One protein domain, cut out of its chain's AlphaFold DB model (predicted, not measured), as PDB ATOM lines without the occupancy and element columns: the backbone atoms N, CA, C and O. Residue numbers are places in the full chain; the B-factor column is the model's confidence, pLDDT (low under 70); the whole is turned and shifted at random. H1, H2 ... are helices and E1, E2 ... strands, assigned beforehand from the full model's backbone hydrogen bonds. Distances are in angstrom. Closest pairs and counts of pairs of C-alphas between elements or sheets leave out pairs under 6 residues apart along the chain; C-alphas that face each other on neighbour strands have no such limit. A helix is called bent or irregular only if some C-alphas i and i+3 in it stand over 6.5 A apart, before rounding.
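What this domain is: This is residues 10 to 160 and 166 to 171 of the 311 residues of an uncharacterized protein of Lentisphaerae bacterium GWF2_49_21 (UniProt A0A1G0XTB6). A strongly twisted sheet, E1 E3 E5 E4, runs through the middle, and the long helix H4 sits in the angle between one face of it and the antiparallel hairpin E6 and E7. H1 lies over the same face of the sheet as H4, slantwise to the strands, and packs on H3, which stands level with the strands beside E3. The printed part has 157 residues with five named helices and seven named strands, in the order H1 H2 E1 H3 E2 E3 H4 E4 E5 E6 E7 H5; the larger sheet is mixed, and so is the class, helices and strands. The whole is compact, with a radius of gyration of the C-alphas of 14.9 A and spans of 49 by 37 by 29 A.

How they stand to each other: E3, residues 57 to 62, is parallel to E5, residues 119 to 124, with N 60 and O 121 2.8 A apart. Edge strand E1, residues 32 to 35, is antiparallel to E3, with N 33 and O 61 at 2.9 A. Edge strand E4, residues 109 to 111, forms a hairpin with E5, with N 120 and O 110 at 2.9 A. H4, residues 65 to 81, is on this sheet along E5, at 4 degrees on the local plane and a height over the sheet of 9.2 A. H1, residues 13 to 23, is on the same face, giving two layers, helices on one face of a sheet. H3, residues 36 to 45, stands at the sheet's level and touches H1 at a steep tilt of 61 degrees, opposite ways; their closest C-alphas, of Pro 13 and Tyr 42, are 4.9 A apart. E6, residues 135 to 141, and E7, residues 144 to 150, form a hairpin, with N 148 and O 137 at 2.8 A. The closest C-alphas of H4 and E6, of Val 69 and Phe 139, are 6.0 A apart; those of E5 and E7, of Leu 123 and Leu 148, 4.8 A. H2, residues 26 to 29, only just touches H4, with 3 pairs of C-alphas within 8 A, by H4's residues 71 to 75 alone; the closest are those of Cys 28 and Ala 71, 5.8 A. E2, residues 53 to 55, pairs with no named strand and runs on into E3 at 80 degrees. H5, residues 154 to 157, only grazes the sheet. Every O i to N i+4 pair is within hydrogen-bond range in H1 and H3, and 11 of 13 in H4; H2 and H5 are too short for one.

Where its parts are: H1 begins at C-alpha 13 (54.014, -25.695, 12.217) and is 15.4 A long. H4, 24.7 A, is irregular: C-alphas 66 and 69 are 7.2 A apart. E6 measures 19.2 A and E7 19.7 A. H5 ends at C-alpha 157 (48.738, -11.206, 20.865).

The domain as a whole: The C-alphas farthest apart, of Glu 49 and Asn 99, are 49.4 A apart. Residues 161 to 165 are not printed, a gap of 17.0 A between C-alphas 160 and 166. The link from H4 to E4, residues 82 to 108, is long. No printed residue is under 70 in pLDDT.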
ATOM      1  N   THR A  10      61.909 -31.008  16.916       92.50
ATOM      2  CA  THR A  10      61.591 -30.490  15.586       92.50
ATOM      3  C   THR A  10      60.127 -30.770  15.285       92.50
ATOM      4  O   THR A  10      59.704 -31.920  15.350       92.50
ATOM      5  N   VAL A  11      59.371 -29.730  14.947       93.38
ATOM      6  CA  VAL A  11      57.965 -29.835  14.548       93.38
ATOM      7  C   VAL A  11      57.695 -28.987  13.312       93.38
ATOM      8  O   VAL A  11      58.314 -27.935  13.115       93.38
ATOM      9  N   PHE A  12      56.737 -29.421  12.498       94.62
ATOM     10  CA  PHE A  12      56.269 -28.683  11.329       94.62
ATOM     11  C   PHE A  12      55.030 -27.867  11.707       94.62
ATOM     12  O   PHE A  12      53.997 -28.452  12.036       94.62
ATOM     13  N   PRO A  13      55.093 -26.521  11.684       94.62
ATOM     14  CA  PRO A  13      54.014 -25.695  12.217       94.62
ATOM     15  C   PRO A  13      52.635 -25.968  11.609       94.62
ATOM     16  O   PRO A  13      51.657 -26.038  12.344       94.62
ATOM     17  N   GLY A  14      52.556 -26.166  10.288       94.38
ATOM     18  CA  GLY A  14      51.291 -26.467   9.609       94.38
ATOM     19  C   GLY A  14      50.657 -27.785  10.060       94.38
ATOM     20  O   GLY A  14      49.451 -27.834  10.285       94.38
ATOM     21  N   GLU A  15      51.466 -28.828  10.259       94.38
ATOM     22  CA  GLU A  15      50.990 -30.140  10.716       94.38
ATOM     23  C   GLU A  15      50.469 -30.068  12.153       94.38
ATOM     24  O   GLU A  15      49.362 -30.523  12.433       94.38
ATOM     25  N   VAL A  16      51.219 -29.413  13.044       95.56
ATOM     26  CA  VAL A  16      50.811 -29.236  14.444       95.56
ATOM     27  C   VAL A  16      49.525 -28.414  14.543       95.56
ATOM     28  O   VAL A  16      48.621 -28.781  15.289       95.56
ATOM     29  N   LEU A  17      49.393 -27.317  13.785       96.25
ATOM     30  CA  LEU A  17      48.159 -26.521  13.784       96.25
ATOM     31  C   LEU A  17      46.963 -27.320  13.253       96.25
ATOM     32  O   LEU A  17      45.862 -27.190  13.791       96.25
ATOM     33  N   SER A  18      47.181 -28.154  12.235       95.81
ATOM     34  CA  SER A  18      46.147 -29.034  11.687       95.81
ATOM     35  C   SER A  18      45.688 -30.061  12.722       95.81
ATOM     36  O   SER A  18      44.484 -30.214  12.942       95.81
ATOM     37  N   GLU A  19      46.630 -30.686  13.434       96.94
ATOM     38  CA  GLU A  19      46.339 -31.629  14.516       96.94
ATOM     39  C   GLU A  19      45.566 -30.958  15.663       96.94
ATOM     40  O   GLU A  19      44.546 -31.487  16.112       96.94
ATOM     41  N   ILE A  20      45.980 -29.756  16.087       97.31
ATOM     42  CA  ILE A  20      45.262 -28.973  17.105       97.31
ATOM     43  C   ILE A  20      43.837 -28.667  16.638       97.31
ATOM     44  O   ILE A  20      42.883 -28.942  17.368       97.31
ATOM     45  N   SER A  21      43.665 -28.129  15.426       97.12
ATOM     46  CA  SER A  21      42.337 -27.773  14.914       97.12
ATOM     47  C   SER A  21      41.410 -28.987  14.776       97.12
ATOM     48  O   SER A  21      40.212 -28.905  15.076       97.12
ATOM     49  N   GLY A  22      41.956 -30.138  14.378       97.19
ATOM     50  CA  GLY A  22      41.219 -31.397  14.298       97.19
ATOM     51  C   GLY A  22      40.796 -31.953  15.663       97.19
ATOM     52  O   GLY A  22      39.756 -32.605  15.755       97.19
ATOM     53  N   ALA A  23      41.568 -31.689  16.721       97.06
ATOM     54  CA  ALA A  23      41.329 -32.243  18.052       97.06
ATOM     55  C   ALA A  23      40.361 -31.416  18.919       97.06
ATOM     56  O   ALA A  23      39.675 -31.969  19.782       97.06
ATOM     57  N   ILE A  24      40.291 -30.101  18.706       95.69
ATOM     58  CA  ILE A  24      39.440 -29.187  19.484       95.69
ATOM     59  C   ILE A  24      37.970 -29.170  19.013       95.69
ATOM     60  O   ILE A  24      37.700 -29.382  17.828       95.69
ATOM     61  N   PRO A  25      37.007 -28.849  19.902       96.75
ATOM     62  CA  PRO A  25      35.615 -28.617  19.513       96.75
ATOM     63  C   PRO A  25      35.470 -27.461  18.514       96.75
ATOM     64  O   PRO A  25      36.123 -26.421  18.655       96.75
ATOM     65  N   GLU A  26      34.588 -27.621  17.524       95.50
ATOM     66  CA  GLU A  26      34.366 -26.638  16.454       95.50
ATOM     67  C   GLU A  26      33.924 -25.277  17.017       95.50
ATOM     68  O   GLU A  26      34.438 -24.224  16.637       95.50
ATOM     69  N   GLU A  27      33.032 -25.300  18.004       94.81
ATOM     70  CA  GLU A  27      32.503 -24.119  18.679       94.81
ATOM     71  C   GLU A  27      33.568 -23.313  19.437       94.81
ATOM     72  O   GLU A  27      33.377 -22.115  19.673       94.81
ATOM     73  N   CYS A  28      34.693 -23.948  19.785       96.69
ATOM     74  CA  CYS A  28      35.809 -23.336  20.496       96.69
ATOM     75  C   CYS A  28      36.887 -22.772  19.562       96.69
ATOM     76  O   CYS A  28      37.694 -21.960  20.015       96.69
ATOM     77  N   ARG A  29      36.919 -23.147  18.271       95.62
ATOM     78  CA  ARG A  29      38.009 -22.760  17.349       95.62
ATOM     79  C   ARG A  29      38.164 -21.249  17.214       95.62
ATOM     80  O   ARG A  29      39.265 -20.718  17.337       95.62
ATOM     81  N   LYS A  30      37.035 -20.545  17.099       94.06
ATOM     82  CA  LYS A  30      36.984 -19.075  17.039       94.06
ATOM     83  C   LYS A  30      37.531 -18.381  18.288       94.06
ATOM     84  O   LYS A  30      37.815 -17.192  18.246       94.06
ATOM     85  N   ASN A  31      37.607 -19.095  19.412       95.50
ATOM     86  CA  ASN A  31      38.093 -18.566  20.680       95.50
ATOM     87  C   ASN A  31      39.570 -18.864  20.922       95.50
ATOM     88  O   ASN A  31      40.088 -18.458  21.958       95.50
ATOM     89  N   MET A  32      40.240 -19.560  20.005       97.50
ATOM     90  CA  MET A  32      41.636 -19.931  20.154       97.50
ATOM     91  C   MET A  32      42.533 -19.190  19.174       97.50
ATOM     92  O   MET A  32      42.288 -19.153  17.965       97.50
ATOM     93  N   ILE A  33      43.618 -18.660  19.732       98.50
ATOM     94  CA  ILE A  33      44.702 -18.005  19.018       98.50
ATOM     95  C   ILE A  33      45.996 -18.731  19.381       98.50
ATOM     96  O   ILE A  33      46.382 -18.775  20.549       98.50
ATOM     97  N   ILE A  34      46.676 -19.307  18.394       98.44
ATOM     98  CA  ILE A  34      48.017 -19.858  18.586       98.44
ATOM     99  C   ILE A  34      49.005 -18.699  18.688       98.44
ATOM    100  O   ILE A  34      48.971 -17.771  17.876       98.44
ATOM    101  N   ILE A  35      49.900 -18.762  19.669       98.31
ATOM    102  CA  ILE A  35      50.957 -17.771  19.886       98.31
ATOM    103  C   ILE A  35      52.333 -18.454  19.945       98.31
ATOM    104  O   ILE A  35      52.480 -19.655  19.709       98.31
ATOM    105  N   GLY A  36      53.375 -17.677  20.227       95.94
ATOM    106  CA  GLY A  36      54.724 -18.199  20.415       95.94
ATOM    107  C   GLY A  36      55.384 -18.667  19.116       95.94
ATOM    108  O   GLY A  36      55.039 -18.245  18.013       95.94
ATOM    109  N   SER A  37      56.395 -19.528  19.255       94.75
ATOM    110  CA  SER A  37      57.239 -19.956  18.129       94.75
ATOM    111  C   SER A  37      56.446 -20.691  17.045       94.75
ATOM    112  O   SER A  37      56.810 -20.618  15.875       94.75
ATOM    113  N   LEU A  38      55.364 -21.375  17.422       96.00
ATOM    114  CA  LEU A  38      54.531 -22.126  16.493       96.00
ATOM    115  C   LEU A  38      53.729 -21.202  15.567       96.00
ATOM    116  O   LEU A  38      53.708 -21.425  14.361       96.00
ATOM    117  N   ALA A  39      53.148 -20.125  16.105       97.56
ATOM    118  CA  ALA A  39      52.453 -19.116  15.308       97.56
ATOM    119  C   ALA A  39      53.399 -18.392  14.338       97.56
ATOM    120  O   ALA A  39      53.076 -18.235  13.162       97.56
ATOM    121  N   VAL A  40      54.596 -18.015  14.806       97.44
ATOM    122  CA  VAL A  40      55.618 -17.391  13.946       97.44
ATOM    123  C   VAL A  40      56.085 -18.362  12.860       97.44
ATOM    124  O   VAL A  40      56.171 -17.990  11.692       97.44
ATOM    125  N   GLY A  41      56.355 -19.614  13.236       96.38
ATOM    126  CA  GLY A  41      56.738 -20.664  12.301       96.38
ATOM    127  C   GLY A  41      55.659 -20.905  11.250       96.38
ATOM    128  O   GLY A  41      55.973 -20.992  10.074       96.38
ATOM    129  N   TYR A  42      54.386 -20.952  11.638       96.50
ATOM    130  CA  TYR A  42      53.298 -21.082  10.676       96.50
ATOM    131  C   TYR A  42      53.263 -19.896   9.708       96.50
ATOM    132  O   TYR A  42      53.240 -20.102   8.503       96.50
ATOM    133  N   HIS A  43      53.342 -18.665  10.213       96.75
ATOM    134  CA  HIS A  43      53.253 -17.475   9.371       96.75
ATOM    135  C   HIS A  43      54.362 -17.392   8.308       96.75
ATOM    136  O   HIS A  43      54.065 -17.127   7.150       96.75
ATOM    137  N   PHE A  44      55.621 -17.641   8.682       95.62
ATOM    138  CA  PHE A  44      56.762 -17.460   7.769       95.62
ATOM    139  C   PHE A  44      57.229 -18.742   7.078       95.62
ATOM    140  O   PHE A  44      57.952 -18.677   6.084       95.62
ATOM    141  N   LEU A  45      56.927 -19.913   7.636       92.12
ATOM    142  CA  LEU A  45      57.518 -21.180   7.200       92.12
ATOM    143  C   LEU A  45      56.482 -22.178   6.677       92.12
ATOM    144  O   LEU A  45      56.877 -23.126   5.997       92.12
ATOM    145  N   ALA A  46      55.182 -21.994   6.948       85.00
ATOM    146  CA  ALA A  46      54.170 -22.897   6.404       85.00
ATOM    147  C   ALA A  46      54.200 -22.879   4.869       85.00
ATOM    148  O   ALA A  46      54.357 -21.838   4.236       85.00
ATOM    149  N   GLY A  47      54.093 -24.064   4.266       79.62
ATOM    150  CA  GLY A  47      54.159 -24.239   2.814       79.62
ATOM    151  C   GLY A  47      55.573 -24.237   2.218       79.62
ATOM    152  O   GLY A  47      55.716 -24.547   1.038       79.62
ATOM    153  N   LYS A  48      56.625 -23.952   3.000       86.25
ATOM    154  CA  LYS A  48      58.022 -24.098   2.561       86.25
ATOM    155  C   LYS A  48      58.516 -25.508   2.906       86.25
ATOM    156  O   LYS A  48      58.559 -25.888   4.076       86.25
ATOM    157  N   GLU A  49      58.880 -26.288   1.889       84.12
ATOM    158  CA  GLU A  49      59.294 -27.687   2.057       84.12
ATOM    159  C   GLU A  49      60.466 -27.817   3.043       84.12
ATOM    160  O   GLU A  49      61.458 -27.091   2.962       84.12
ATOM    161  N   GLY A  50      60.330 -28.733   4.006       81.50
ATOM    162  CA  GLY A  50      61.359 -29.017   5.008       81.50
ATOM    163  C   GLY A  50      61.562 -27.937   6.078       81.50
ATOM    164  O   GLY A  50      62.422 -28.118   6.939       81.50
ATOM    165  N   MET A  51      60.794 -26.840   6.072       89.44
ATOM    166  CA  MET A  51      60.937 -25.793   7.085       89.44
ATOM    167  C   MET A  51      60.182 -26.157   8.365       89.44
ATOM    168  O   MET A  51      58.954 -26.196   8.419       89.44
ATOM    169  N   ALA A  52      60.950 -26.386   9.422       92.25
ATOM    170  CA  ALA A  52      60.480 -26.713  10.757       92.25
ATOM    171  C   ALA A  52      60.941 -25.677  11.792       92.25
ATOM    172  O   ALA A  52      61.882 -24.903  11.577       92.25
ATOM    173  N   VAL A  53      60.310 -25.716  12.961       93.94
ATOM    174  CA  VAL A  53      60.784 -25.027  14.164       93.94
ATOM    175  C   VAL A  53      61.154 -26.060  15.214       93.94
ATOM    176  O   VAL A  53      60.609 -27.162  15.234       93.94
ATOM    177  N   ARG A  54      62.060 -25.707  16.124       94.31
ATOM    178  CA  ARG A  54      62.282 -26.492  17.338       94.31
ATOM    179  C   ARG A  54      61.505 -25.857  18.486       94.31
ATOM    180  O   ARG A  54      61.797 -24.735  18.896       94.31
ATOM    181  N   THR A  55      60.484 -26.550  18.975       92.12
ATOM    182  CA  THR A  55      59.667 -26.115  20.117       92.12
ATOM    183  C   THR A  55      59.155 -27.332  20.883       92.12
ATOM    184  O   THR A  55      59.426 -28.470  20.511       92.12
ATOM    185  N   LYS A  56      58.472 -27.094  21.998       89.19
ATOM    186  CA  LYS A  56      57.874 -28.144  22.838       89.19
ATOM    187  C   LYS A  56      56.432 -27.840  23.216       89.19
ATOM    188  O   LYS A  56      55.689 -28.736  23.584       89.19
ATOM    189  N   ASP A  57      56.077 -26.567  23.184       91.88
ATOM    190  CA  ASP A  57      54.781 -26.030  23.540       91.88
ATOM    191  C   ASP A  57      54.097 -25.477  22.289       91.88
ATOM    192  O   ASP A  57      54.713 -24.817  21.441       91.88
ATOM    193  N   ALA A  58      52.803 -25.764  22.198       96.44
ATOM    194  CA  ALA A  58      51.837 -25.028  21.407       96.44
ATOM    195  C   ALA A  58      51.031 -24.150  22.373       96.44
ATOM    196  O   ALA A  58      50.116 -24.626  23.048       96.44
ATOM    197  N   ASP A  59      51.425 -22.880  22.475       97.56
ATOM    198  CA  ASP A  59      50.764 -21.902  23.331       97.56
ATOM    199  C   ASP A  59      49.430 -21.475  22.695       97.56
ATOM    200  O   ASP A  59      49.398 -20.847  21.632       97.56
ATOM    201  N   CYS A  60      48.324 -21.806  23.356       98.19
ATOM    202  CA  CYS A  60      46.964 -21.574  22.887       98.19
ATOM    203  C   CYS A  60      46.263 -20.551  23.779       98.19
ATOM    204  O   CYS A  60      45.791 -20.857  24.877       98.19
ATOM    205  N   LEU A  61      46.180 -19.316  23.299       98.25
ATOM    206  CA  LEU A  61      45.497 -18.229  23.980       98.25
ATOM    207  C   LEU A  61      43.986 -18.312  23.746       98.25
ATOM    208  O   LEU A  61      43.521 -18.243  22.609       98.25
ATOM    209  N   LEU A  62      43.222 -18.407  24.831       98.19
ATOM    210  CA  LEU A  62      41.766 -18.377  24.812       98.19
ATOM    211  C   LEU A  62      41.251 -16.942  24.973       98.19
ATOM    212  O   LEU A  62      41.599 -16.237  25.926       98.19
ATOM    213  N   SER A  63      40.411 -16.508  24.035       96.50
ATOM    214  CA  SER A  63      39.899 -15.139  23.945       96.50
ATOM    215  C   SER A  63      38.497 -15.081  23.305       96.50
ATOM    216  O   SER A  63      38.168 -15.927  22.472       96.50
ATOM    217  N   PRO A  64      37.623 -14.115  23.661       95.12
ATOM    218  CA  PRO A  64      37.786 -13.128  24.732       95.12
ATOM    219  C   PRO A  64      37.771 -13.794  26.110       95.12
ATOM    220  O   PRO A  64      37.213 -14.878  26.273       95.12
ATOM    221  N   ARG A  65      38.332 -13.125  27.126       94.38
ATOM    222  CA  ARG A  65      38.470 -13.666  28.494       94.38
ATOM    223  C   ARG A  65      37.187 -14.281  29.054       94.38
ATOM    224  O   ARG A  65      37.234 -15.331  29.683       94.38
ATOM    225  N   ILE A  66      36.034 -13.663  28.787       94.81
ATOM    226  CA  ILE A  66      34.721 -14.141  29.255       94.81
ATOM    227  C   ILE A  66      34.356 -15.539  28.724       94.81
ATOM    228  O   ILE A  66      33.528 -16.233  29.306       94.81
ATOM    229  N   ARG A  67      34.974 -15.974  27.619       96.69
ATOM    230  CA  ARG A  67      34.821 -17.314  27.041       96.69
ATOM    231  C   ARG A  67      35.949 -18.268  27.428       96.69
ATOM    232  O   ARG A  67      35.824 -19.453  27.147       96.69
ATOM    233  N   ALA A  68      37.009 -17.792  28.081       97.00
ATOM    234  CA  ALA A  68      38.213 -18.582  28.313       97.00
ATOM    235  C   ALA A  68      37.970 -19.797  29.218       97.00
ATOM    236  O   ALA A  68      38.396 -20.889  28.867       97.00
ATOM    237  N   VAL A  69      37.241 -19.640  30.330       97.50
ATOM    238  CA  VAL A  69      36.904 -20.763  31.231       97.50
ATOM    239  C   VAL A  69      36.045 -21.818  30.527       97.50
ATOM    240  O   VAL A  69      36.521 -22.943  30.404       97.50
ATOM    241  N   PRO A  70      34.845 -21.500  29.994       97.31
ATOM    242  CA  PRO A  70      34.016 -22.525  29.360       97.31
ATOM    243  C   PRO A  70      34.684 -23.157  28.128       97.31
ATOM    244  O   PRO A  70      34.509 -24.348  27.890       97.31
ATOM    245  N   ALA A  71      35.478 -22.401  27.356       97.50
ATOM    246  CA  ALA A  71      36.251 -22.970  26.252       97.50
ATOM    247  C   ALA A  71      37.378 -23.885  26.756       97.50
ATOM    248  O   ALA A  71      37.571 -24.963  26.207       97.50
ATOM    249  N   GLY A  72      38.099 -23.483  27.806       97.69
ATOM    250  CA  GLY A  72      39.163 -24.278  28.414       97.69
ATOM    251  C   GLY A  72      38.650 -25.604  28.968       97.69
ATOM    252  O   GLY A  72      39.265 -26.638  28.722       97.69
ATOM    253  N   GLU A  73      37.491 -25.590  29.632       98.19
ATOM    254  CA  GLU A  73      36.799 -26.795  30.107       98.19
ATOM    255  C   GLU A  73      36.409 -27.707  28.937       98.19
ATOM    256  O   GLU A  73      36.809 -28.871  28.901       98.19
ATOM    257  N   ALA A  74      35.702 -27.175  27.934       98.19
ATOM    258  CA  ALA A  74      35.252 -27.954  26.781       98.19
ATOM    259  C   ALA A  74      36.418 -28.562  25.980       98.19
ATOM    260  O   ALA A  74      36.376 -29.741  25.616       98.19
ATOM    261  N   ILE A  75      37.476 -27.781  25.732       98.31
ATOM    262  CA  ILE A  75      38.689 -28.248  25.055       98.31
ATOM    263  C   ILE A  75      39.348 -29.353  25.883       98.31
ATOM    264  O   ILE A  75      39.608 -30.428  25.350       98.31
ATOM    265  N   ALA A  76      39.586 -29.130  27.177       98.12
ATOM    266  CA  ALA A  76      40.247 -30.108  28.036       98.12
ATOM    267  C   ALA A  76      39.513 -31.458  28.054       98.12
ATOM    268  O   ALA A  76      40.133 -32.494  27.818       98.12
ATOM    269  N   GLU A  77      38.193 -31.450  28.263       98.31
ATOM    270  CA  GLU A  77      37.387 -32.678  28.264       98.31
ATOM    271  C   GLU A  77      37.425 -33.395  26.917       98.31
ATOM    272  O   GLU A  77      37.579 -34.621  26.847       98.31
ATOM    273  N   LYS A  78      37.323 -32.639  25.821       98.25
ATOM    274  CA  LYS A  78      37.397 -33.212  24.479       98.25
ATOM    275  C   LYS A  78      38.751 -33.874  24.230       98.25
ATOM    276  O   LYS A  78      38.802 -34.977  23.682       98.25
ATOM    277  N   LEU A  79      39.839 -33.236  24.651       98.31
ATOM    278  CA  LEU A  79      41.185 -33.775  24.490       98.31
ATOM    279  C   LEU A  79      41.374 -35.040  25.343       98.31
ATOM    280  O   LEU A  79      41.803 -36.063  24.808       98.31
ATOM    281  N   PHE A  80      40.964 -35.035  26.617       97.94
ATOM    282  CA  PHE A  80      41.028 -36.227  27.476       97.94
ATOM    283  C   PHE A  80      40.236 -37.407  26.909       97.94
ATOM    284  O   PHE A  80      40.752 -38.522  26.822       97.94
ATOM    285  N   THR A  81      38.998 -37.170  26.471       97.44
ATOM    286  CA  THR A  81      38.157 -38.219  25.867       97.44
ATOM    287  C   THR A  81      38.706 -38.731  24.535       97.44
ATOM    288  O   THR A  81      38.428 -39.866  24.155       97.44
ATOM    289  N   SER A  82      39.535 -37.933  23.857       97.00
ATOM    290  CA  SER A  82      40.224 -38.303  22.614       97.00
ATOM    291  C   SER A  82      41.622 -38.895  22.856       97.00
ATOM    292  O   SER A  82      42.398 -39.041  21.916       97.00
ATOM    293  N   GLY A  83      41.959 -39.243  24.103       97.19
ATOM    294  CA  GLY A  83      43.199 -39.939  24.452       97.19
ATOM    295  C   GLY A  83      44.422 -39.040  24.642       97.19
ATOM    296  O   GLY A  83      45.530 -39.558  24.788       97.19
ATOM    297  N   TRP A  84      44.251 -37.715  24.663       97.75
ATOM    298  CA  TRP A  84      45.326 -36.810  25.064       97.75
ATOM    299  C   TRP A  84      45.607 -36.976  26.552       97.75
ATOM    300  O   TRP A  84      44.703 -37.211  27.356       97.75
ATOM    301  N   THR A  85      46.873 -36.844  26.941       96.00
ATOM    302  CA  THR A  85      47.295 -37.118  28.320       96.00
ATOM    303  C   THR A  85      48.046 -35.950  28.928       96.00
ATOM    304  O   THR A  85      48.770 -35.234  28.239       96.00
ATOM    305  N   ILE A  86      47.895 -35.773  30.244       95.31
ATOM    306  CA  ILE A  86      48.656 -34.773  30.998       95.31
ATOM    307  C   ILE A  86      50.148 -35.032  30.797       95.31
ATOM    308  O   ILE A  86      50.630 -36.158  30.968       95.31
ATOM    309  N   LYS A  87      50.886 -33.974  30.461       92.31
ATOM    310  CA  LYS A  87      52.338 -34.022  30.355       92.31
ATOM    311  C   LYS A  87      52.942 -34.443  31.699       92.31
ATOM    312  O   LYS A  87      52.826 -33.737  32.696       92.31
ATOM    313  N   LYS A  88      53.616 -35.595  31.716       83.81
ATOM    314  CA  LYS A  88      54.063 -36.251  32.958       83.81
ATOM    315  C   LYS A  88      55.341 -35.667  33.570       83.81
ATOM    316  O   LYS A  88      55.560 -35.833  34.771       83.81
ATOM    317  N   ASP A  89      56.154 -34.960  32.786       76.50
ATOM    318  CA  ASP A  89      57.420 -34.400  33.273       76.50
ATOM    319  C   ASP A  89      57.302 -32.928  33.669       76.50
ATOM    320  O   ASP A  89      56.776 -32.104  32.908       76.50
ATOM    321  N   GLY A  90      57.919 -32.592  34.800       74.50
ATOM    322  CA  GLY A  90      58.006 -31.239  35.346       74.50
ATOM    323  C   GLY A  90      57.003 -30.973  36.468       74.50
ATOM    324  O   GLY A  90      56.289 -31.862  36.918       74.50
ATOM    325  N   GLU A  91      56.958 -29.721  36.915       73.31
ATOM    326  CA  GLU A  91      56.179 -29.267  38.082       73.31
ATOM    327  C   GLU A  91      54.653 -29.284  37.870       73.31
ATOM    328  O   GLU A  91      53.892 -29.113  38.813       73.31
ATOM    329  N   TRP A  92      54.203 -29.505  36.634       79.62
ATOM    330  CA  TRP A  92      52.818 -29.312  36.186       79.62
ATOM    331  C   TRP A  92      52.114 -30.643  35.875       79.62
ATOM    332  O   TRP A  92      51.155 -30.685  35.113       79.62
ATOM    333  N   ASN A  93      52.633 -31.749  36.413       84.38
ATOM    334  CA  ASN A  93      52.244 -33.106  36.024       84.38
ATOM    335  C   ASN A  93      51.065 -33.693  36.810       84.38
ATOM    336  O   ASN A  93      50.659 -34.828  36.547       84.38
ATOM    337  N   LYS A  94      50.532 -32.949  37.782       90.94
ATOM    338  CA  LYS A  94      49.399 -33.368  38.603       90.94
ATOM    339  C   LYS A  94      48.347 -32.267  38.653       90.94
ATOM    340  O   LYS A  94      48.733 -31.126  38.890       90.94
ATOM    341  N   PRO A  95      47.062 -32.604  38.457       94.62
ATOM    342  CA  PRO A  95      45.956 -31.672  38.638       94.62
ATOM    343  C   PRO A  95      45.867 -31.213  40.099       94.62
ATOM    344  O   PRO A  95      46.248 -31.949  41.013       94.62
ATOM    345  N   GLY A  96      45.347 -30.003  40.306       95.69
ATOM    346  CA  GLY A  96      44.972 -29.513  41.628       95.69
ATOM    347  C   GLY A  96      43.615 -30.057  42.084       95.69
ATOM    348  O   GLY A  96      42.912 -30.761  41.352       95.69
ATOM    349  N   ASP A  97      43.228 -29.662  43.290       95.88
ATOM    350  CA  ASP A  97      41.940 -29.959  43.913       95.88
ATOM    351  C   ASP A  97      41.179 -28.674  44.304       95.88
ATOM    352  O   ASP A  97      41.621 -27.557  44.036       95.88
ATOM    353  N   GLU A  98      40.021 -28.836  44.945       93.81
ATOM    354  CA  GLU A  98      39.151 -27.738  45.393       93.81
ATOM    355  C   GLU A  98      39.784 -26.808  46.442       93.81
ATOM    356  O   GLU A  98      39.312 -25.686  46.625       93.81
ATOM    357  N   ASN A  99      40.851 -27.253  47.109       95.38
ATOM    358  CA  ASN A  99      41.566 -26.494  48.134       95.38
ATOM    359  C   ASN A  99      42.844 -25.843  47.588       95.38
ATOM    360  O   ASN A  99      43.495 -25.061  48.286       95.38
ATOM    361  N   THR A 100      43.221 -26.156  46.348       95.00
ATOM    362  CA  THR A 100      44.421 -25.619  45.717       95.00
ATOM    363  C   THR A 100      44.208 -24.145  45.383       95.00
ATOM    364  O   THR A 100      43.277 -23.777  44.664       95.00
ATOM    365  N   LEU A 101      45.086 -23.272  45.888       94.94
ATOM    366  CA  LEU A 101      44.987 -21.839  45.617       94.94
ATOM    367  C   LEU A 101      45.173 -21.560  44.119       94.94
ATOM    368  O   LEU A 101      46.018 -22.200  43.492       94.94
ATOM    369  N   PRO A 102      44.499 -20.547  43.538       93.06
ATOM    370  CA  PRO A 102      44.628 -20.244  42.114       93.06
ATOM    371  C   PRO A 102      46.075 -20.075  41.634       93.06
ATOM    372  O   PRO A 102      46.432 -20.571  40.574       93.06
ATOM    373  N   SER A 103      46.936 -19.433  42.430       90.62
ATOM    374  CA  SER A 103      48.357 -19.238  42.106       90.62
ATOM    375  C   SER A 103      49.205 -20.515  42.139       90.62
ATOM    376  O   SER A 103      50.332 -20.499  41.644       90.62
ATOM    377  N   GLN A 104      48.676 -21.587  42.726       93.44
ATOM    378  CA  GLN A 104      49.299 -22.905  42.849       93.44
ATOM    379  C   GLN A 104      48.690 -23.925  41.881       93.44
ATOM    380  O   GLN A 104      49.209 -25.034  41.770       93.44
ATOM    381  N   LEU A 105      47.598 -23.575  41.191       95.12
ATOM    382  CA  LEU A 105      46.964 -24.472  40.234       95.12
ATOM    383  C   LEU A 105      47.875 -24.729  39.042       95.12
ATOM    384  O   LEU A 105      48.476 -23.783  38.526       95.12
ATOM    385  N   PRO A 106      47.920 -25.976  38.547       95.25
ATOM    386  CA  PRO A 106      48.699 -26.301  37.380       95.25
ATOM    387  C   PRO A 106      48.101 -25.680  36.099       95.25
ATOM    388  O   PRO A 106      46.892 -25.745  35.886       95.25
ATOM    389  N   ALA A 107      48.927 -25.142  35.197       94.88
ATOM    390  CA  ALA A 107      48.565 -24.964  33.797       94.88
ATOM    391  C   ALA A 107      48.197 -26.316  33.181       94.88
ATOM    392  O   ALA A 107      48.859 -27.327  33.432       94.88
ATOM    393  N   ILE A 108      47.166 -26.326  32.342       95.25
ATOM    394  CA  ILE A 108      46.826 -27.515  31.572       95.25
ATOM    395  C   ILE A 108      47.841 -27.704  30.442       95.25
ATOM    396  O   ILE A 108      48.048 -26.813  29.619       95.25
ATOM    397  N   ARG A 109      48.502 -28.864  30.435       96.19
ATOM    398  CA  ARG A 109      49.509 -29.240  29.436       96.19
ATOM    399  C   ARG A 109      49.250 -30.650  28.951       96.19
ATOM    400  O   ARG A 109      49.451 -31.588  29.725       96.19
ATOM    401  N   LEU A 110      48.798 -30.801  27.709       96.75
ATOM    402  CA  LEU A 110      48.370 -32.096  27.177       96.75
ATOM    403  C   LEU A 110      49.207 -32.509  25.968       96.75
ATOM    404  O   LEU A 110      49.344 -31.755  25.009       96.75
ATOM    405  N   ASN A 111      49.739 -33.722  26.027       96.81
ATOM    406  CA  ASN A 111      50.404 -34.380  24.912       96.81
ATOM    407  C   ASN A 111      49.358 -35.036  23.993       96.81
ATOM    408  O   ASN A 111      48.418 -35.655  24.523       96.81
ATOM    409  N   PRO A 112      49.539 -34.985  22.663       96.81
ATOM    410  CA  PRO A 112      48.716 -35.751  21.742       96.81
ATOM    411  C   PRO A 112      48.861 -37.271  21.939       96.81
ATOM    412  O   PRO A 112      49.862 -37.748  22.489       96.81
ATOM    413  N   PRO A 113      47.879 -38.075  21.495       96.12
ATOM    414  CA  PRO A 113      47.942 -39.527  21.605       96.12
ATOM    415  C   PRO A 113      49.176 -40.094  20.893       96.12
ATOM    416  O   PRO A 113      49.353 -39.926  19.691       96.12
ATOM    417  N   GLY A 114      50.037 -40.792  21.638       93.56
ATOM    418  CA  GLY A 114      51.245 -41.418  21.086       93.56
ATOM    419  C   GLY A 114      52.388 -40.454  20.745       93.56
ATOM    420  O   GLY A 114      53.414 -40.916  20.258       93.56
ATOM    421  N   ASN A 115      52.251 -39.155  21.032       92.12
ATOM    422  CA  ASN A 115      53.267 -38.146  20.753       92.12
ATOM    423  C   ASN A 115      53.651 -37.401  22.038       92.12
ATOM    424  O   ASN A 115      52.799 -36.849  22.723       92.12
ATOM    425  N   THR A 116      54.939 -37.382  22.377       90.56
ATOM    426  CA  THR A 116      55.472 -36.634  23.531       90.56
ATOM    427  C   THR A 116      56.447 -35.535  23.126       90.56
ATOM    428  O   THR A 116      57.108 -34.959  23.991       90.56
ATOM    429  N   ASP A 117      56.586 -35.272  21.828       90.25
ATOM    430  CA  ASP A 117      57.536 -34.291  21.313       90.25
ATOM    431  C   ASP A 117      57.072 -32.856  21.552       90.25
ATOM    432  O   ASP A 117      57.893 -31.955  21.738       90.25
ATOM    433  N   TRP A 118      55.757 -32.651  21.605       94.31
ATOM    434  CA  TRP A 118      55.146 -31.374  21.926       94.31
ATOM    435  C   TRP A 118      53.849 -31.559  22.724       94.31
ATOM    436  O   TRP A 118      53.262 -32.641  22.753       94.31
ATOM    437  N   PHE A 119      53.406 -30.490  23.383       95.75
ATOM    438  CA  PHE A 119      52.148 -30.438  24.124       95.75
ATOM    439  C   PHE A 119      51.406 -29.129  23.861       95.75
ATOM    440  O   PHE A 119      52.022 -28.095  23.608       95.75
ATOM    441  N   ILE A 120      50.083 -29.160  23.987       97.06
ATOM    442  CA  ILE A 120      49.260 -27.949  24.040       97.06
ATOM    443  C   ILE A 120      49.318 -27.342  25.445       97.06
ATOM    444  O   ILE A 120      49.249 -28.079  26.429       97.06
ATOM    445  N   GLU A 121      49.425 -26.019  25.553       97.31
ATOM    446  CA  GLU A 121      49.268 -25.265  26.803       97.31
ATOM    447  C   GLU A 121      48.174 -24.208  26.618       97.31
ATOM    448  O   GLU A 121      48.256 -23.391  25.706       97.31
ATOM    449  N   LEU A 122      47.135 -24.220  27.463       97.75
ATOM    450  CA  LEU A 122      46.047 -23.236  27.370       97.75
ATOM    451  C   LEU A 122      46.332 -22.026  28.264       97.75
ATOM    452  O   LEU A 122      46.664 -22.183  29.439       97.75
ATOM    453  N   LEU A 123      46.147 -20.824  27.721       97.75
ATOM    454  CA  LEU A 123      46.335 -19.534  28.392       97.75
ATOM    455  C   LEU A 123      45.110 -18.634  28.173       97.75
ATOM    456  O   LEU A 123      44.225 -18.957  27.387       97.75
ATOM    457  N   THR A 124      45.056 -17.472  28.823       97.81
ATOM    458  CA  THR A 124      44.032 -16.447  28.543       97.81
ATOM    459  C   THR A 124      44.615 -15.037  28.592       97.81
ATOM    460  O   THR A 124      45.646 -14.795  29.216       97.81
ATOM    461  N   VAL A 125      43.923 -14.089  27.956       95.56
ATOM    462  CA  VAL A 125      44.214 -12.647  28.061       95.56
ATOM    463  C   VAL A 125      43.939 -12.109  29.478       95.56
ATOM    464  O   VAL A 125      43.084 -12.679  30.179       95.56
ATOM    465  N   PRO A 126      44.617 -11.021  29.905       95.00
ATOM    466  CA  PRO A 126      44.402 -10.397  31.212       95.00
ATOM    467  C   PRO A 126      42.990  -9.840  31.376       95.00
ATOM    468  O   PRO A 126      42.258  -9.630  30.412       95.00
ATOM    469  N   GLU A 127      42.595  -9.646  32.634       93.81
ATOM    470  CA  GLU A 127      41.280  -9.103  32.994       93.81
ATOM    471  C   GLU A 127      41.102  -7.649  32.571       93.81
ATOM    472  O   GLU A 127      40.021  -7.264  32.135       93.81
ATOM    473  N   SER A 128      42.170  -6.863  32.658       92.88
ATOM    474  CA  SER A 128      42.191  -5.474  32.230       92.88
ATOM    475  C   SER A 128      43.588  -5.083  31.762       92.88
ATOM    476  O   SER A 128      44.568  -5.797  32.005       92.88
ATOM    477  N   SER A 129      43.679  -3.914  31.129       91.19
ATOM    478  CA  SER A 129      44.940  -3.301  30.721       91.19
ATOM    479  C   SER A 129      45.857  -2.957  31.896       91.19
ATOM    480  O   SER A 129      47.033  -2.730  31.669       91.19
ATOM    481  N   GLU A 130      45.367  -2.946  33.137       89.88
ATOM    482  CA  GLU A 130      46.135  -2.575  34.337       89.88
ATOM    483  C   GLU A 130      46.839  -3.778  34.987       89.88
ATOM    484  O   GLU A 130      47.813  -3.630  35.729       89.88
ATOM    485  N   VAL A 131      46.378  -5.002  34.707       90.12
ATOM    486  CA  VAL A 131      46.953  -6.216  35.298       90.12
ATOM    487  C   VAL A 131      48.265  -6.556  34.596       90.12
ATOM    488  O   VAL A 131      48.274  -7.002  33.452       90.12
ATOM    489  N   ARG A 132      49.394  -6.364  35.286       89.00
ATOM    490  CA  ARG A 132      50.735  -6.734  34.787       89.00
ATOM    491  C   ARG A 132      51.183  -8.116  35.226       89.00
ATOM    492  O   ARG A 132      51.739  -8.878  34.440       89.00
ATOM    493  N   GLU A 133      50.950  -8.422  36.496       90.19
ATOM    494  CA  GLU A 133      51.404  -9.661  37.111       90.19
ATOM    495  C   GLU A 133      50.731 -10.888  36.504       90.19
ATOM    496  O   GLU A 133      49.579 -10.846  36.065       90.19
ATOM    497  N   LYS A 134      51.431 -12.022  36.590       92.31
ATOM    498  CA  LYS A 134      50.845 -13.308  36.245       92.31
ATOM    499  C   LYS A 134      49.626 -13.584  37.128       92.31
ATOM    500  O   LYS A 134      49.746 -13.655  38.352       92.31
ATOM    501  N   LYS A 135      48.469 -13.803  36.507       94.94
ATOM    502  CA  LYS A 135      47.255 -14.288  37.178       94.94
ATOM    503  C   LYS A 135      46.878 -15.664  36.651       94.94
ATOM    504  O   LYS A 135      47.253 -16.045  35.544       94.94
ATOM    505  N   TRP A 136      46.131 -16.393  37.466       95.81
ATOM    506  CA  TRP A 136      45.658 -17.737  37.171       95.81
ATOM    507  C   TRP A 136      44.145 -17.748  37.270       95.81
ATOM    508  O   TRP A 136      43.597 -17.433  38.326       95.81
ATOM    509  N   LEU A 137      43.479 -18.063  36.163       96.19
ATOM    510  CA  LEU A 137      42.029 -18.194  36.129       96.19
ATOM    511  C   LEU A 137      41.666 -19.675  36.328       96.19
ATOM    512  O   LEU A 137      41.947 -20.470  35.430       96.19
ATOM    513  N   PRO A 138      41.126 -20.066  37.496       97.00
ATOM    514  CA  PRO A 138      40.828 -21.462  37.796       97.00
ATOM    515  C   PRO A 138      39.697 -22.002  36.913       97.00
ATOM    516  O   PRO A 138      38.742 -21.282  36.621       97.00
ATOM    517  N   PHE A 139      39.783 -23.277  36.543       97.38
ATOM    518  CA  PHE A 139      38.706 -24.031  35.902       97.38
ATOM    519  C   PHE A 139      38.779 -25.515  36.284       97.38
ATOM    520  O   PHE A 139      39.820 -25.999  36.748       97.38
ATOM    521  N   LYS A 140      37.663 -26.236  36.133       97.56
ATOM    522  CA  LYS A 140      37.537 -27.629  36.579       97.56
ATOM    523  C   LYS A 140      37.356 -28.573  35.396       97.56
ATOM    524  O   LYS A 140      36.605 -28.292  34.475       97.56
ATOM    525  N   THR A 141      37.992 -29.733  35.481       97.62
ATOM    526  CA  THR A 141      37.817 -30.845  34.541       97.62
ATOM    527  C   THR A 141      37.509 -32.144  35.292       97.62
ATOM    528  O   THR A 141      37.602 -32.210  36.522       97.62
ATOM    529  N   SER A 142      37.216 -33.209  34.554       96.75
ATOM    530  CA  SER A 142      37.088 -34.590  35.013       96.75
ATOM    531  C   SER A 142      38.377 -35.126  35.636       96.75
ATOM    532  O   SER A 142      38.320 -36.040  36.456       96.75
ATOM    533  N   GLN A 143      39.528 -34.536  35.302       96.06
ATOM    534  CA  GLN A 143      40.831 -34.893  35.864       96.06
ATOM    535  C   GLN A 143      41.203 -34.057  37.099       96.06
ATOM    536  O   GLN A 143      42.183 -34.375  37.759       96.06
ATOM    537  N   GLY A 144      40.447 -33.009  37.439       96.69
ATOM    538  CA  GLY A 144      40.723 -32.119  38.570       96.69
ATOM    539  C   GLY A 144      40.807 -30.649  38.163       96.69
ATOM    540  O   GLY A 144      40.243 -30.246  37.142       96.69
ATOM    541  N   TYR A 145      41.477 -29.839  38.982       97.56
ATOM    542  CA  TYR A 145      41.523 -28.383  38.829       97.56
ATOM    543  C   TYR A 145      42.800 -27.923  38.126       97.56
ATOM    544  O   TYR A 145      43.902 -28.393  38.418       97.56
ATOM    545  N   PHE A 146      42.639 -26.955  37.229       97.62
ATOM    546  CA  PHE A 146      43.717 -26.323  36.475       97.62
ATOM    547  C   PHE A 146      43.534 -24.805  36.476       97.62
ATOM    548  O   PHE A 146      42.469 -24.287  36.810       97.62
ATOM    549  N   GLY A 147      44.581 -24.079  36.098       96.69
ATOM    550  CA  GLY A 147      44.534 -22.636  35.913       96.69
ATOM    551  C   GLY A 147      44.909 -22.247  34.490       96.69
ATOM    552  O   GLY A 147      45.862 -22.782  33.931       96.69
ATOM    553  N   LEU A 148      44.199 -21.274  33.918       97.38
ATOM    554  CA  LEU A 148      44.627 -20.582  32.705       97.38
ATOM    555  C   LEU A 148      45.570 -19.440  33.113       97.38
ATOM    556  O   LEU A 148      45.101 -18.450  33.697       97.38
ATOM    557  N   PRO A 149      46.888 -19.551  32.871       96.06
ATOM    558  CA  PRO A 149      47.808 -18.455  33.113       96.06
ATOM    559  C   PRO A 149      47.500 -17.274  32.189       96.06
ATOM    560  O   PRO A 149      47.126 -17.432  31.027       96.06
ATOM    561  N   SER A 150      47.703 -16.077  32.722       95.44
ATOM    562  CA  SER A 150      47.548 -14.806  32.025       95.44
ATOM    563  C   SER A 150      48.692 -13.877  32.397       95.44
ATOM    564  O   SER A 150      49.032 -13.784  33.575       95.44
ATOM    565  N   PHE A 151      49.236 -13.150  31.421       91.56
ATOM    566  CA  PHE A 151      50.329 -12.183  31.599       91.56
ATOM    567  C   PHE A 151      49.935 -10.825  31.012       91.56
ATOM    568  O   PHE A 151      49.087 -10.769  30.119       91.56
ATOM    569  N   GLY A 152      50.546  -9.744  31.501       90.75
ATOM    570  CA  GLY A 152      50.080  -8.385  31.219       90.75
ATOM    571  C   GLY A 152      50.036  -8.003  29.741       90.75
ATOM    572  O   GLY A 152      49.045  -7.438  29.289       90.75
ATOM    573  N   PHE A 153      51.057  -8.365  28.963       95.75
ATOM    574  CA  PHE A 153      51.134  -7.993  27.545       95.75
ATOM    575  C   PHE A 153      50.513  -9.017  26.581       95.75
ATOM    576  O   PHE A 153      50.563  -8.818  25.368       95.75
ATOM    577  N   LEU A 154      49.872 -10.086  27.080       94.44
ATOM    578  CA  LEU A 154      49.206 -11.069  26.210       94.44
ATOM    579  C   LEU A 154      48.032 -10.483  25.418       94.44
ATOM    580  O   LEU A 154      47.696 -11.018  24.363       94.44
ATOM    581  N   SER A 155      47.423  -9.386  25.876       95.81
ATOM    582  CA  SER A 155      46.368  -8.690  25.126       95.81
ATOM    583  C   SER A 155      46.821  -8.276  23.722       95.81
ATOM    584  O   SER A 155      46.024  -8.365  22.793       95.81
ATOM    585  N   LEU A 156      48.104  -7.943  23.530       97.75
ATOM    586  CA  LEU A 156      48.658  -7.610  22.213       97.75
ATOM    587  C   LEU A 156      48.595  -8.786  21.244       97.75
ATOM    588  O   LEU A 156      48.273  -8.609  20.078       97.75
ATOM    589  N   THR A 157      48.829 -10.009  21.720       96.56
ATOM    590  CA  THR A 157      48.738 -11.206  20.865       96.56
ATOM    591  C   THR A 157      47.303 -11.518  20.421       96.56
ATOM    592  O   THR A 157      47.101 -12.295  19.492       96.56
ATOM    593  N   ASN A 158      46.313 -10.872  21.044       96.38
ATOM    594  CA  ASN A 158      44.903 -10.901  20.670       96.38
ATOM    595  C   ASN A 158      44.474  -9.687  19.816       96.38
ATOM    596  O   ASN A 158      43.307  -9.582  19.445       96.38
ATOM    597  N   PHE A 159      45.381  -8.759  19.509       97.62
ATOM    598  CA  PHE A 159      45.085  -7.635  18.629       97.62
ATOM    599  C   PHE A 159      45.077  -8.104  17.167       97.62
ATOM    600  O   PHE A 159      46.120  -8.460  16.620       97.62
ATOM    601  N   GLU A 160      43.884  -8.129  16.563       97.19
ATOM    602  CA  GLU A 160      43.640  -8.504  15.159       97.19
ATOM    603  C   GLU A 160      44.380  -9.785  14.707       97.19
ATOM    604  O   GLU A 160      45.169  -9.745  13.753       97.19
ATOM    605  N   MET A 166      42.220 -23.462   8.761       93.94
ATOM    606  CA  MET A 166      41.816 -24.468   9.740       93.94
ATOM    607  C   MET A 166      40.757 -23.951  10.732       93.94
ATOM    608  O   MET A 166      40.408 -24.671  11.666       93.94
ATOM    609  N   GLY A 167      40.266 -22.715  10.590       94.00
ATOM    610  CA  GLY A 167      39.230 -22.123  11.452       94.00
ATOM    611  C   GLY A 167      39.699 -21.724  12.859       94.00
ATOM    612  O   GLY A 167      38.886 -21.328  13.694       94.00
ATOM    613  N   ILE A 168      41.001 -21.837  13.134       96.62
ATOM    614  CA  ILE A 168      41.673 -21.266  14.311       96.62
ATOM    615  C   ILE A 168      42.441 -20.010  13.908       96.62
ATOM    616  O   ILE A 168      42.700 -19.788  12.724       96.62
ATOM    617  N   HIS A 169      42.857 -19.218  14.892       98.25
ATOM    618  CA  HIS A 169      43.637 -18.011  14.644       98.25
ATOM    619  C   HIS A 169      45.106 -18.192  15.027       98.25
ATOM    620  O   HIS A 169      45.449 -19.014  15.876       98.25
ATOM    621  N   VAL A 170      45.974 -17.366  14.448       98.25
ATOM    622  CA  VAL A 170      47.373 -17.198  14.854       98.25
ATOM    623  C   VAL A 170      47.633 -15.734  15.194       98.25
ATOM    624  O   VAL A 170      47.152 -14.826  14.513       98.25
ATOM    625  N   ALA A 171      48.395 -15.479  16.255       98.44
ATOM    626  CA  ALA A 171      48.803 -14.120  16.582       98.44
ATOM    627  C   ALA A 171      49.736 -13.556  15.506       98.44
ATOM    628  O   ALA A 171      50.576 -14.258  14.937       98.44
TER     629      ALA A 171